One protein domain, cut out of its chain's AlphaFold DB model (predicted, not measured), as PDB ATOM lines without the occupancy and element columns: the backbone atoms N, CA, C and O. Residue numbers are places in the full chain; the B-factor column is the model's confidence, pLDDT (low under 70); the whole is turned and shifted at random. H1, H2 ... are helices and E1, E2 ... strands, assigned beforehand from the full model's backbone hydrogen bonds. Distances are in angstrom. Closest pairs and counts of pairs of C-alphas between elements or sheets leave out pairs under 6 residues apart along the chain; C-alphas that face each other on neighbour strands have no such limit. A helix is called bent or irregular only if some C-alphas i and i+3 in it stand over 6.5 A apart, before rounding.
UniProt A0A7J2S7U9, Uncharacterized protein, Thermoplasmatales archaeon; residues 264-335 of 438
ATOM      1  N   LEU A 264     -10.376 -35.563  54.862       94.56
ATOM      2  CA  LEU A 264     -10.170 -36.206  53.573       94.56
ATOM      3  C   LEU A 264     -10.197 -35.144  52.475       94.56
ATOM      4  O   LEU A 264     -11.185 -34.417  52.327       94.56
ATOM      5  N   ILE A 265      -9.103 -35.029  51.724       94.25
ATOM      6  CA  ILE A 265      -8.941 -34.041  50.656       94.25
ATOM      7  C   ILE A 265      -8.461 -34.740  49.387       94.25
ATOM      8  O   ILE A 265      -7.438 -35.428  49.385       94.25
ATOM      9  N   LEU A 266      -9.192 -34.521  48.296       93.00
ATOM     10  CA  LEU A 266      -8.859 -35.030  46.971       93.00
ATOM     11  C   LEU A 266      -8.707 -33.863  45.999       93.00
ATOM     12  O   LEU A 266      -9.641 -33.090  45.792       93.00
ATOM     13  N   SER A 267      -7.532 -33.735  45.392       89.00
ATOM     14  CA  SER A 267      -7.115 -32.558  44.625       89.00
ATOM     15  C   SER A 267      -7.205 -31.288  45.486       89.00
ATOM     16  O   SER A 267      -6.398 -31.105  46.393       89.00
ATOM     17  N   ASN A 268      -8.210 -30.440  45.261       89.06
ATOM     18  CA  ASN A 268      -8.518 -29.253  46.059       89.06
ATOM     19  C   ASN A 268      -9.867 -29.365  46.795       89.06
ATOM     20  O   ASN A 268     -10.331 -28.378  47.354       89.06
ATOM     21  N   ARG A 269     -10.527 -30.528  46.784       92.38
ATOM     22  CA  ARG A 269     -11.862 -30.717  47.362       92.38
ATOM     23  C   ARG A 269     -11.786 -31.371  48.732       92.38
ATOM     24  O   ARG A 269     -11.210 -32.444  48.881       92.38
ATOM     25  N   CYS A 270     -12.391 -30.729  49.724       92.81
ATOM     26  CA  CYS A 270     -12.480 -31.212  51.094       92.81
ATOM     27  C   CYS A 270     -13.801 -31.961  51.317       92.81
ATOM     28  O   CYS A 270     -14.883 -31.396  51.147       92.81
ATOM     29  N   TYR A 271     -13.702 -33.217  51.747       93.19
ATOM     30  CA  TYR A 271     -14.835 -34.101  52.042       93.19
ATOM     31  C   TYR A 271     -15.120 -34.204  53.550       93.19
ATOM     32  O   TYR A 271     -16.036 -34.911  53.974       93.19
ATOM     33  N   GLY A 272     -14.374 -33.475  54.388       91.62
ATOM     34  CA  GLY A 272     -14.482 -33.595  55.840       91.62
ATOM     35  C   GLY A 272     -14.013 -34.976  56.296       91.62
ATOM     36  O   GLY A 272     -12.965 -35.447  55.873       91.62
ATOM     37  N   ASN A 273     -14.805 -35.637  57.132       89.50
ATOM     38  CA  ASN A 273     -14.619 -37.027  57.553       89.50
ATOM     39  C   ASN A 273     -15.548 -38.010  56.807       89.50
ATOM     40  O   ASN A 273     -15.675 -39.157  57.227       89.50
ATOM     41  N   ASN A 274     -16.217 -37.572  55.733       91.75
ATOM     42  CA  ASN A 274     -17.162 -38.406  54.993       91.75
ATOM     43  C   ASN A 274     -16.412 -39.372  54.065       91.75
ATOM     44  O   ASN A 274     -15.993 -39.000  52.968       91.75
ATOM     45  N   VAL A 275     -16.239 -40.607  54.540       92.50
ATOM     46  CA  VAL A 275     -15.554 -41.681  53.815       92.50
ATOM     47  C   VAL A 275     -16.315 -42.064  52.547       92.50
ATOM     48  O   VAL A 275     -15.693 -42.171  51.497       92.50
ATOM     49  N   ASP A 276     -17.640 -42.189  52.605       92.31
ATOM     50  CA  ASP A 276     -18.443 -42.657  51.470       92.31
ATOM     51  C   ASP A 276     -18.300 -41.733  50.254       92.31
ATOM     52  O   ASP A 276     -17.896 -42.178  49.182       92.31
ATOM     53  N   LYS A 277     -18.492 -40.420  50.438       92.44
ATOM     54  CA  LYS A 277     -18.307 -39.432  49.360       92.44
ATOM     55  C   LYS A 277     -16.872 -39.378  48.848       92.44
ATOM     56  O   LYS A 277     -16.640 -39.136  47.665       92.44
ATOM     57  N   PHE A 278     -15.898 -39.563  49.739       94.38
ATOM     58  CA  PHE A 278     -14.496 -39.612  49.341       94.38
ATOM     59  C   PHE A 278     -14.219 -40.834  48.451       94.38
ATOM     60  O   PHE A 278     -13.538 -40.707  47.435       94.38
ATOM     61  N   LEU A 279     -14.783 -42.000  48.782       93.88
ATOM     62  CA  LEU A 279     -14.651 -43.225  47.989       93.88
ATOM     63  C   LEU A 279     -15.435 -43.174  46.671       93.88
ATOM     64  O   LEU A 279     -14.947 -43.701  45.673       93.88
ATOM     65  N   GLU A 280     -16.600 -42.521  46.640       92.94
ATOM     66  CA  GLU A 280     -17.371 -42.272  45.412       92.94
ATOM     67  C   GLU A 280     -16.558 -41.491  44.371       92.94
ATOM     68  O   GLU A 280     -16.614 -41.802  43.178       92.94
ATOM     69  N   GLU A 281     -15.771 -40.506  44.818       93.50
ATOM     70  CA  GLU A 281     -14.877 -39.748  43.939       93.50
ATOM     71  C   GLU A 281     -13.597 -40.534  43.609       93.50
ATOM     72  O   GLU A 281     -13.142 -40.529  42.465       93.50
ATOM     73  N   LEU A 282     -13.022 -41.242  44.590       94.19
ATOM     74  CA  LEU A 282     -11.786 -42.011  44.415       94.19
ATOM     75  C   LEU A 282     -11.961 -43.228  43.489       94.19
ATOM     76  O   LEU A 282     -10.997 -43.646  42.849       94.19
ATOM     77  N   LYS A 283     -13.177 -43.793  43.430       94.12
ATOM     78  CA  LYS A 283     -13.570 -44.962  42.618       94.12
ATOM     79  C   LYS A 283     -12.582 -46.137  42.708       94.12
ATOM     80  O   LYS A 283     -12.084 -46.602  41.678       94.12
ATOM     81  N   PRO A 284     -12.283 -46.637  43.921       94.75
ATOM     82  CA  PRO A 284     -11.367 -47.757  44.086       94.75
ATOM     83  C   PRO A 284     -11.928 -49.042  43.471       94.75
ATOM     84  O   PRO A 284     -13.139 -49.283  43.453       94.75
ATOM     85  N   ARG A 285     -11.030 -49.908  43.004       93.56
ATOM     86  CA  ARG A 285     -11.382 -51.257  42.542       93.56
ATOM     87  C   ARG A 285     -11.831 -52.114  43.726       93.56
ATOM     88  O   ARG A 285     -11.422 -51.871  44.855       93.56
ATOM     89  N   GLU A 286     -12.606 -53.170  43.467       90.25
ATOM     90  CA  GLU A 286     -13.117 -54.063  44.527       90.25
ATOM     91  C   GLU A 286     -12.026 -54.562  45.485       90.25
ATOM     92  O   GLU A 286     -12.216 -54.559  46.694       90.25
ATOM     93  N   TRP A 287     -10.858 -54.924  44.952       90.25
ATOM     94  CA  TRP A 287      -9.727 -55.428  45.735       90.25
ATOM     95  C   TRP A 287      -8.918 -54.337  46.458       90.25
ATOM     96  O   TRP A 287      -8.049 -54.656  47.259       90.25
ATOM     97  N   GLU A 288      -9.182 -53.057  46.184       94.50
ATOM     98  CA  GLU A 288      -8.553 -51.917  46.866       94.50
ATOM     99  C   GLU A 288      -9.401 -51.436  48.053       94.50
ATOM    100  O   GLU A 288      -8.857 -50.908  49.021       94.50
ATOM    101  N   LYS A 289     -10.729 -51.620  47.992       93.31
ATOM    102  CA  LYS A 289     -11.694 -51.053  48.949       93.31
ATOM    103  C   LYS A 289     -11.373 -51.382  50.404       93.31
ATOM    104  O   LYS A 289     -11.424 -50.488  51.241       93.31
ATOM    105  N   GLU A 290     -11.059 -52.638  50.705       91.56
ATOM    106  CA  GLU A 290     -10.791 -53.087  52.075       91.56
ATOM    107  C   GLU A 290      -9.551 -52.400  52.660       91.56
ATOM    108  O   GLU A 290      -9.646 -51.754  53.703       91.56
ATOM    109  N   ALA A 291      -8.433 -52.423  51.929       94.44
ATOM    110  CA  ALA A 291      -7.191 -51.773  52.343       94.44
ATOM    111  C   ALA A 291      -7.358 -50.253  52.513       94.44
ATOM    112  O   ALA A 291      -6.849 -49.668  53.467       94.44
ATOM    113  N   ILE A 292      -8.101 -49.599  51.612       96.12
ATOM    114  CA  ILE A 292      -8.368 -48.159  51.719       96.12
ATOM    115  C   ILE A 292      -9.234 -47.865  52.945       96.12
ATOM    116  O   ILE A 292      -8.906 -46.961  53.708       96.12
ATOM    117  N   ASN A 293     -10.302 -48.629  53.176       94.62
ATOM    118  CA  ASN A 293     -11.145 -48.461  54.360       94.62
ATOM    119  C   ASN A 293     -10.358 -48.642  55.660       94.62
ATOM    120  O   ASN A 293     -10.556 -47.879  56.605       94.62
ATOM    121  N   GLU A 294      -9.442 -49.610  55.704       94.50
ATOM    122  CA  GLU A 294      -8.563 -49.820  56.850       94.50
ATOM    123  C   GLU A 294      -7.667 -48.596  57.105       94.50
ATOM    124  O   GLU A 294      -7.652 -48.066  58.219       94.50
ATOM    125  N   ILE A 295      -7.016 -48.068  56.062       95.19
ATOM    126  CA  ILE A 295      -6.219 -46.835  56.146       95.19
ATOM    127  C   ILE A 295      -7.067 -45.673  56.680       95.19
ATOM    128  O   ILE A 295      -6.683 -45.019  57.648       95.19
ATOM    129  N   LEU A 296      -8.237 -45.421  56.082       95.06
ATOM    130  CA  LEU A 296      -9.104 -44.294  56.450       95.06
ATOM    131  C   LEU A 296      -9.658 -44.414  57.881       95.06
ATOM    132  O   LEU A 296      -9.893 -43.402  58.550       95.06
ATOM    133  N   LYS A 297      -9.855 -45.642  58.369       92.81
ATOM    134  CA  LYS A 297     -10.321 -45.916  59.730       92.81
ATOM    135  C   LYS A 297      -9.269 -45.530  60.770       92.81
ATOM    136  O   LYS A 297      -9.608 -44.834  61.731       92.81
ATOM    137  N   TYR A 298      -8.022 -45.962  60.575       92.69
ATOM    138  CA  TYR A 298      -6.937 -45.779  61.545       92.69
ATOM    139  C   TYR A 298      -6.174 -44.460  61.393       92.69
ATOM    140  O   TYR A 298      -5.547 -44.008  62.353       92.69
ATOM    141  N   GLU A 299      -6.245 -43.810  60.232       93.50
ATOM    142  CA  GLU A 299      -5.636 -42.501  60.039       93.50
ATOM    143  C   GLU A 299      -6.374 -41.424  60.853       93.50
ATOM    144  O   GLU A 299      -7.600 -41.273  60.806       93.50
ATOM    145  N   ASN A 300      -5.596 -40.656  61.614       90.75
ATOM    146  CA  ASN A 300      -6.077 -39.564  62.463       90.75
ATOM    147  C   ASN A 300      -5.600 -38.189  61.977       90.75
ATOM    148  O   ASN A 300      -5.991 -37.167  62.540       90.75
ATOM    149  N   LYS A 301      -4.771 -38.155  60.932       94.00
ATOM    150  CA  LYS A 301      -4.315 -36.951  60.234       94.00
ATOM    151  C   LYS A 301      -5.041 -36.776  58.903       94.00
ATOM    152  O   LYS A 301      -5.955 -37.529  58.565       94.00
ATOM    153  N   ALA A 302      -4.652 -35.749  58.155       94.31
ATOM    154  CA  ALA A 302      -5.285 -35.473  56.880       94.31
ATOM    155  C   ALA A 302      -4.839 -36.480  55.818       94.31
ATOM    156  O   ALA A 302      -3.644 -36.667  55.570       94.31
ATOM    157  N   VAL A 303      -5.806 -37.048  55.107       95.31
ATOM    158  CA  VAL A 303      -5.561 -37.829  53.897       95.31
ATOM    159  C   VAL A 303      -5.692 -36.884  52.713       95.31
ATOM    160  O   VAL A 303      -6.789 -36.623  52.230       95.31
ATOM    161  N   ILE A 304      -4.560 -36.334  52.277       93.62
ATOM    162  CA  ILE A 304      -4.477 -35.432  51.120       93.62
ATOM    163  C   ILE A 304      -3.875 -36.189  49.936       93.62
ATOM    164  O   ILE A 304      -2.742 -36.671  50.042       93.62
ATOM    165  N   ILE A 305      -4.615 -36.285  48.830       93.56
ATOM    166  CA  ILE A 305      -4.151 -36.875  47.568       93.56
ATOM    167  C   ILE A 305      -4.363 -35.857  46.445       93.56
ATOM    168  O   ILE A 305      -5.476 -35.398  46.229       93.56
ATOM    169  N   GLU A 306      -3.311 -35.520  45.701       89.00
ATOM    170  CA  GLU A 306      -3.356 -34.470  44.665       89.00
ATOM    171  C   GLU A 306      -4.200 -34.831  43.434       89.00
ATOM    172  O   GLU A 306      -4.594 -33.951  42.677       89.00
ATOM    173  N   GLN A 307      -4.454 -36.122  43.208       88.81
ATOM    174  CA  GLN A 307      -5.203 -36.632  42.059       88.81
ATOM    175  C   GLN A 307      -6.153 -37.758  42.491       88.81
ATOM    176  O   GLN A 307      -5.792 -38.527  43.381       88.81
ATOM    177  N   PRO A 308      -7.326 -37.916  41.853       90.19
ATOM    178  CA  PRO A 308      -8.288 -38.976  42.160       90.19
ATOM    179  C   PRO A 308      -7.755 -40.355  41.742       90.19
ATOM    180  O   PRO A 308      -8.074 -40.873  40.676       90.19
ATOM    181  N   SER A 309      -6.878 -40.933  42.562       93.38
ATOM    182  CA  SER A 309      -6.224 -42.214  42.301       93.38
ATOM    183  C   SER A 309      -6.111 -43.037  43.580       93.38
ATOM    184  O   SER A 309      -5.339 -42.707  44.484       93.38
ATOM    185  N   SER A 310      -6.858 -44.142  43.627       93.88
ATOM    186  CA  SER A 310      -6.778 -45.150  44.690       93.88
ATOM    187  C   SER A 310      -5.370 -45.735  44.819       93.88
ATOM    188  O   SER A 310      -4.861 -45.865  45.929       93.88
ATOM    189  N   ALA A 311      -4.700 -45.992  43.692       91.94
ATOM    190  CA  ALA A 311      -3.317 -46.464  43.655       91.94
ATOM    191  C   ALA A 311      -2.351 -45.495  44.355       91.94
ATOM    192  O   ALA A 311      -1.570 -45.924  45.199       91.94
ATOM    193  N   LYS A 312      -2.454 -44.182  44.092       93.12
ATOM    194  CA  LYS A 312      -1.614 -43.177  44.771       93.12
ATOM    195  C   LYS A 312      -1.853 -43.127  46.276       93.12
ATOM    196  O   LYS A 312      -0.912 -42.897  47.031       93.12
ATOM    197  N   LEU A 313      -3.095 -43.333  46.722       95.12
ATOM    198  CA  LEU A 313      -3.399 -43.439  48.147       95.12
ATOM    199  C   LEU A 313      -2.719 -44.673  48.744       95.12
ATOM    200  O   LEU A 313      -2.000 -44.548  49.728       95.12
ATOM    201  N   LEU A 314      -2.882 -45.841  48.128       95.31
ATOM    202  CA  LEU A 314      -2.255 -47.080  48.592       95.31
ATOM    203  C   LEU A 314      -0.719 -46.970  48.641       95.31
ATOM    204  O   LEU A 314      -0.113 -47.323  49.652       95.31
ATOM    205  N   GLU A 315      -0.093 -46.403  47.607       93.50
ATOM    206  CA  GLU A 315       1.354 -46.151  47.555       93.50
ATOM    207  C   GLU A 315       1.825 -45.205  48.664       93.50
ATOM    208  O   GLU A 315       2.820 -45.491  49.330       93.50
ATOM    209  N   LYS A 316       1.091 -44.109  48.914       93.69
ATOM    210  CA  LYS A 316       1.398 -43.144  49.985       93.69
ATOM    211  C   LYS A 316       1.476 -43.812  51.361       93.69
ATOM    212  O   LYS A 316       2.272 -43.394  52.197       93.69
ATOM    213  N   TYR A 317       0.665 -44.845  51.578       94.62
ATOM    214  CA  TYR A 317       0.609 -45.616  52.820       94.62
ATOM    215  C   TYR A 317       1.459 -46.895  52.790       94.62
ATOM    216  O   TYR A 317       1.360 -47.725  53.690       94.62
ATOM    217  N   GLY A 318       2.323 -47.059  51.782       93.81
ATOM    218  CA  GLY A 318       3.264 -48.178  51.701       93.81
ATOM    219  C   GLY A 318       2.620 -49.524  51.362       93.81
ATOM    220  O   GLY A 318       3.232 -50.570  51.585       93.81
ATOM    221  N   VAL A 319       1.400 -49.532  50.820       94.25
ATOM    222  CA  VAL A 319       0.715 -50.768  50.434       94.25
ATOM    223  C   VAL A 319       1.267 -51.278  49.106       94.25
ATOM    224  O   VAL A 319       1.237 -50.592  48.082       94.25
ATOM    225  N   ASN A 320       1.737 -52.527  49.091       93.81
ATOM    226  CA  ASN A 320       2.166 -53.184  47.861       93.81
ATOM    227  C   ASN A 320       0.944 -53.625  47.041       93.81
ATOM    228  O   ASN A 320       0.344 -54.672  47.293       93.81
ATOM    229  N   ILE A 321       0.614 -52.832  46.022       92.19
ATOM    230  CA  ILE A 321      -0.550 -53.030  45.151       92.19
ATOM    231  C   ILE A 321      -0.536 -54.401  44.454       92.19
ATOM    232  O   ILE A 321      -1.577 -55.046  44.333       92.19
ATOM    233  N   GLN A 322       0.628 -54.874  43.996       90.50
ATOM    234  CA  GLN A 322       0.729 -56.162  43.299       90.50
ATOM    235  C   GLN A 322       0.441 -57.331  44.240       90.50
ATOM    236  O   GLN A 322      -0.287 -58.255  43.873       90.50
ATOM    237  N   LYS A 323       0.985 -57.266  45.461       92.56
ATOM    238  CA  LYS A 323       0.741 -58.257  46.507       92.56
ATOM    239  C   LYS A 323      -0.733 -58.268  46.913       92.56
ATOM    240  O   LYS A 323      -1.341 -59.332  46.857       92.56
ATOM    241  N   LEU A 324      -1.316 -57.100  47.194       92.19
ATOM    242  CA  LEU A 324      -2.731 -56.960  47.553       92.19
ATOM    243  C   LEU A 324      -3.646 -57.559  46.477       92.19
ATOM    244  O   LEU A 324      -4.534 -58.360  46.763       92.19
ATOM    245  N   ARG A 325      -3.384 -57.224  45.207       90.81
ATOM    246  CA  ARG A 325      -4.129 -57.773  44.071       90.81
ATOM    247  C   ARG A 325      -4.024 -59.298  44.023       90.81
ATOM    248  O   ARG A 325      -5.036 -59.965  43.827       90.81
ATOM    249  N   LYS A 326      -2.816 -59.850  44.174       88.06
ATOM    250  CA  LYS A 326      -2.579 -61.299  44.146       88.06
ATOM    251  C   LYS A 326      -3.318 -62.007  45.286       88.06
ATOM    252  O   LYS A 326      -4.046 -62.956  45.015       88.06
ATOM    253  N   GLU A 327      -3.189 -61.510  46.515       89.94
ATOM    254  CA  GLU A 327      -3.854 -62.061  47.704       89.94
ATOM    255  C   GLU A 327      -5.377 -62.056  47.556       89.94
ATOM    256  O   GLU A 327      -6.023 -63.062  47.843       89.94
ATOM    257  N   TYR A 328      -5.957 -60.979  47.017       89.19
ATOM    258  CA  TYR A 328      -7.392 -60.919  46.740       89.19
ATOM    259  C   TYR A 328      -7.850 -62.025  45.776       89.19
ATOM    260  O   TYR A 328      -8.819 -62.736  46.055       89.19
ATOM    261  N   TYR A 329      -7.161 -62.208  44.643       84.31
ATOM    262  CA  TYR A 329      -7.532 -63.249  43.675       84.31
ATOM    263  C   TYR A 329      -7.277 -64.664  44.210       84.31
ATOM    264  O   TYR A 329      -8.065 -65.566  43.924       84.31
ATOM    265  N   GLU A 330      -6.226 -64.868  45.006       86.31
ATOM    266  CA  GLU A 330      -5.964 -66.143  45.680       86.31
ATOM    267  C   GLU A 330      -7.030 -66.466  46.732       86.31
ATOM    268  O   GLU A 330      -7.507 -67.599  46.780       86.31
ATOM    269  N   ASN A 331      -7.468 -65.486  47.525       85.69
ATOM    270  CA  ASN A 331      -8.545 -65.667  48.497       85.69
ATOM    271  C   ASN A 331      -9.877 -65.952  47.807       85.69
ATOM    272  O   ASN A 331     -10.544 -66.919  48.164       85.69
ATOM    273  N   LYS A 332     -10.213 -65.211  46.746       83.88
ATOM    274  CA  LYS A 332     -11.410 -65.478  45.935       83.88
ATOM    275  C   LYS A 332     -11.370 -66.871  45.299       83.88
ATOM    276  O   LYS A 332     -12.399 -67.537  45.189       83.88
ATOM    277  N   LYS A 333     -10.176 -67.332  44.901       83.44
ATOM    278  CA  LYS A 333      -9.951 -68.706  44.434       83.44
ATOM    279  C   LYS A 333     -10.191 -69.722  45.545       83.44
ATOM    280  O   LYS A 333     -10.911 -70.688  45.326       83.44
ATOM    281  N   ARG A 334      -9.615 -69.512  46.728       84.12
ATOM    282  CA  ARG A 334      -9.814 -70.396  47.885       84.12
ATOM    283  C   ARG A 334     -11.278 -70.465  48.292       84.12
ATOM    284  O   ARG A 334     -11.759 -71.555  48.544       84.12
ATOM    285  N   GLU A 335     -11.981 -69.340  48.308       85.12
ATOM    286  CA  GLU A 335     -13.393 -69.257  48.680       85.12
ATOM    287  C   GLU A 335     -14.281 -70.050  47.714       85.12
ATOM    288  O   GLU A 335     -15.017 -70.933  48.148       85.12
TER     289      GLU A 335
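What this domain is: This is residues 264 to 335 of the 438 residues of an uncharacterized protein of Thermoplasmatales archaeon (UniProt A0A7J2S7U9). A small three-stranded sheet forms one end, with H1 over it; H2 and H3 pack together in the middle, and H4 runs out at the other end as an arm whose residues 330 to 335 stick out. The printed part has 72 residues, with elements in the order E1, E2, H1, H2, E3, H3, H4, and is mostly helix. The mixed sheet runs E2, E1, E3. The whole is compact, with a radius of gyration of the C-alphas of 12.6 A, yet elongated, spanning 40 by 20 by 20 A.

Where its parts are: E1, residues 264 to 266, begins at C-alpha 264 (-10.170, -36.206, 53.573). E2 is residues 269 to 272 and H1 residues 275 to 282, 10.1 A long. H2, residues 286 to 298, measures 19.9 A and is only just irregular: C-alphas 287 and 290 are 6.8 A apart. E3 is residues 303 to 305 and H3 residues 310 to 316. H4, residues 321 to 335, measures 21.0 A and ends at C-alpha 335 (-13.393, -69.257, 48.680).

How they stand to each other: E1 and E2 form an antiparallel hairpin, with N 264 and O 272 2.8 A apart. E1 and E3 are parallel, with N 265 and O 303 2.9 A apart. H1 is on the sheet at a height of 9.0 A, over E1 and along the strands; H3 only grazes it. Residues 288 to 292 of H2 touch H3, closest at the C-alphas of Ile 292 and Leu 314, 7.0 A. H2 touches H4, closest at the C-alphas of Trp 287 and Tyr 328, 6.1 A. Every O i to N i+4 pair is within hydrogen-bond range in H1, H3 and H4, and 7 of 9 in H2.

The domain as a whole: The farthest C-alphas, Asn 268 and Arg 334, are 41.2 A apart. The printed part has no cut, its links are tight, and no printed residue is under 70 in pLDDT.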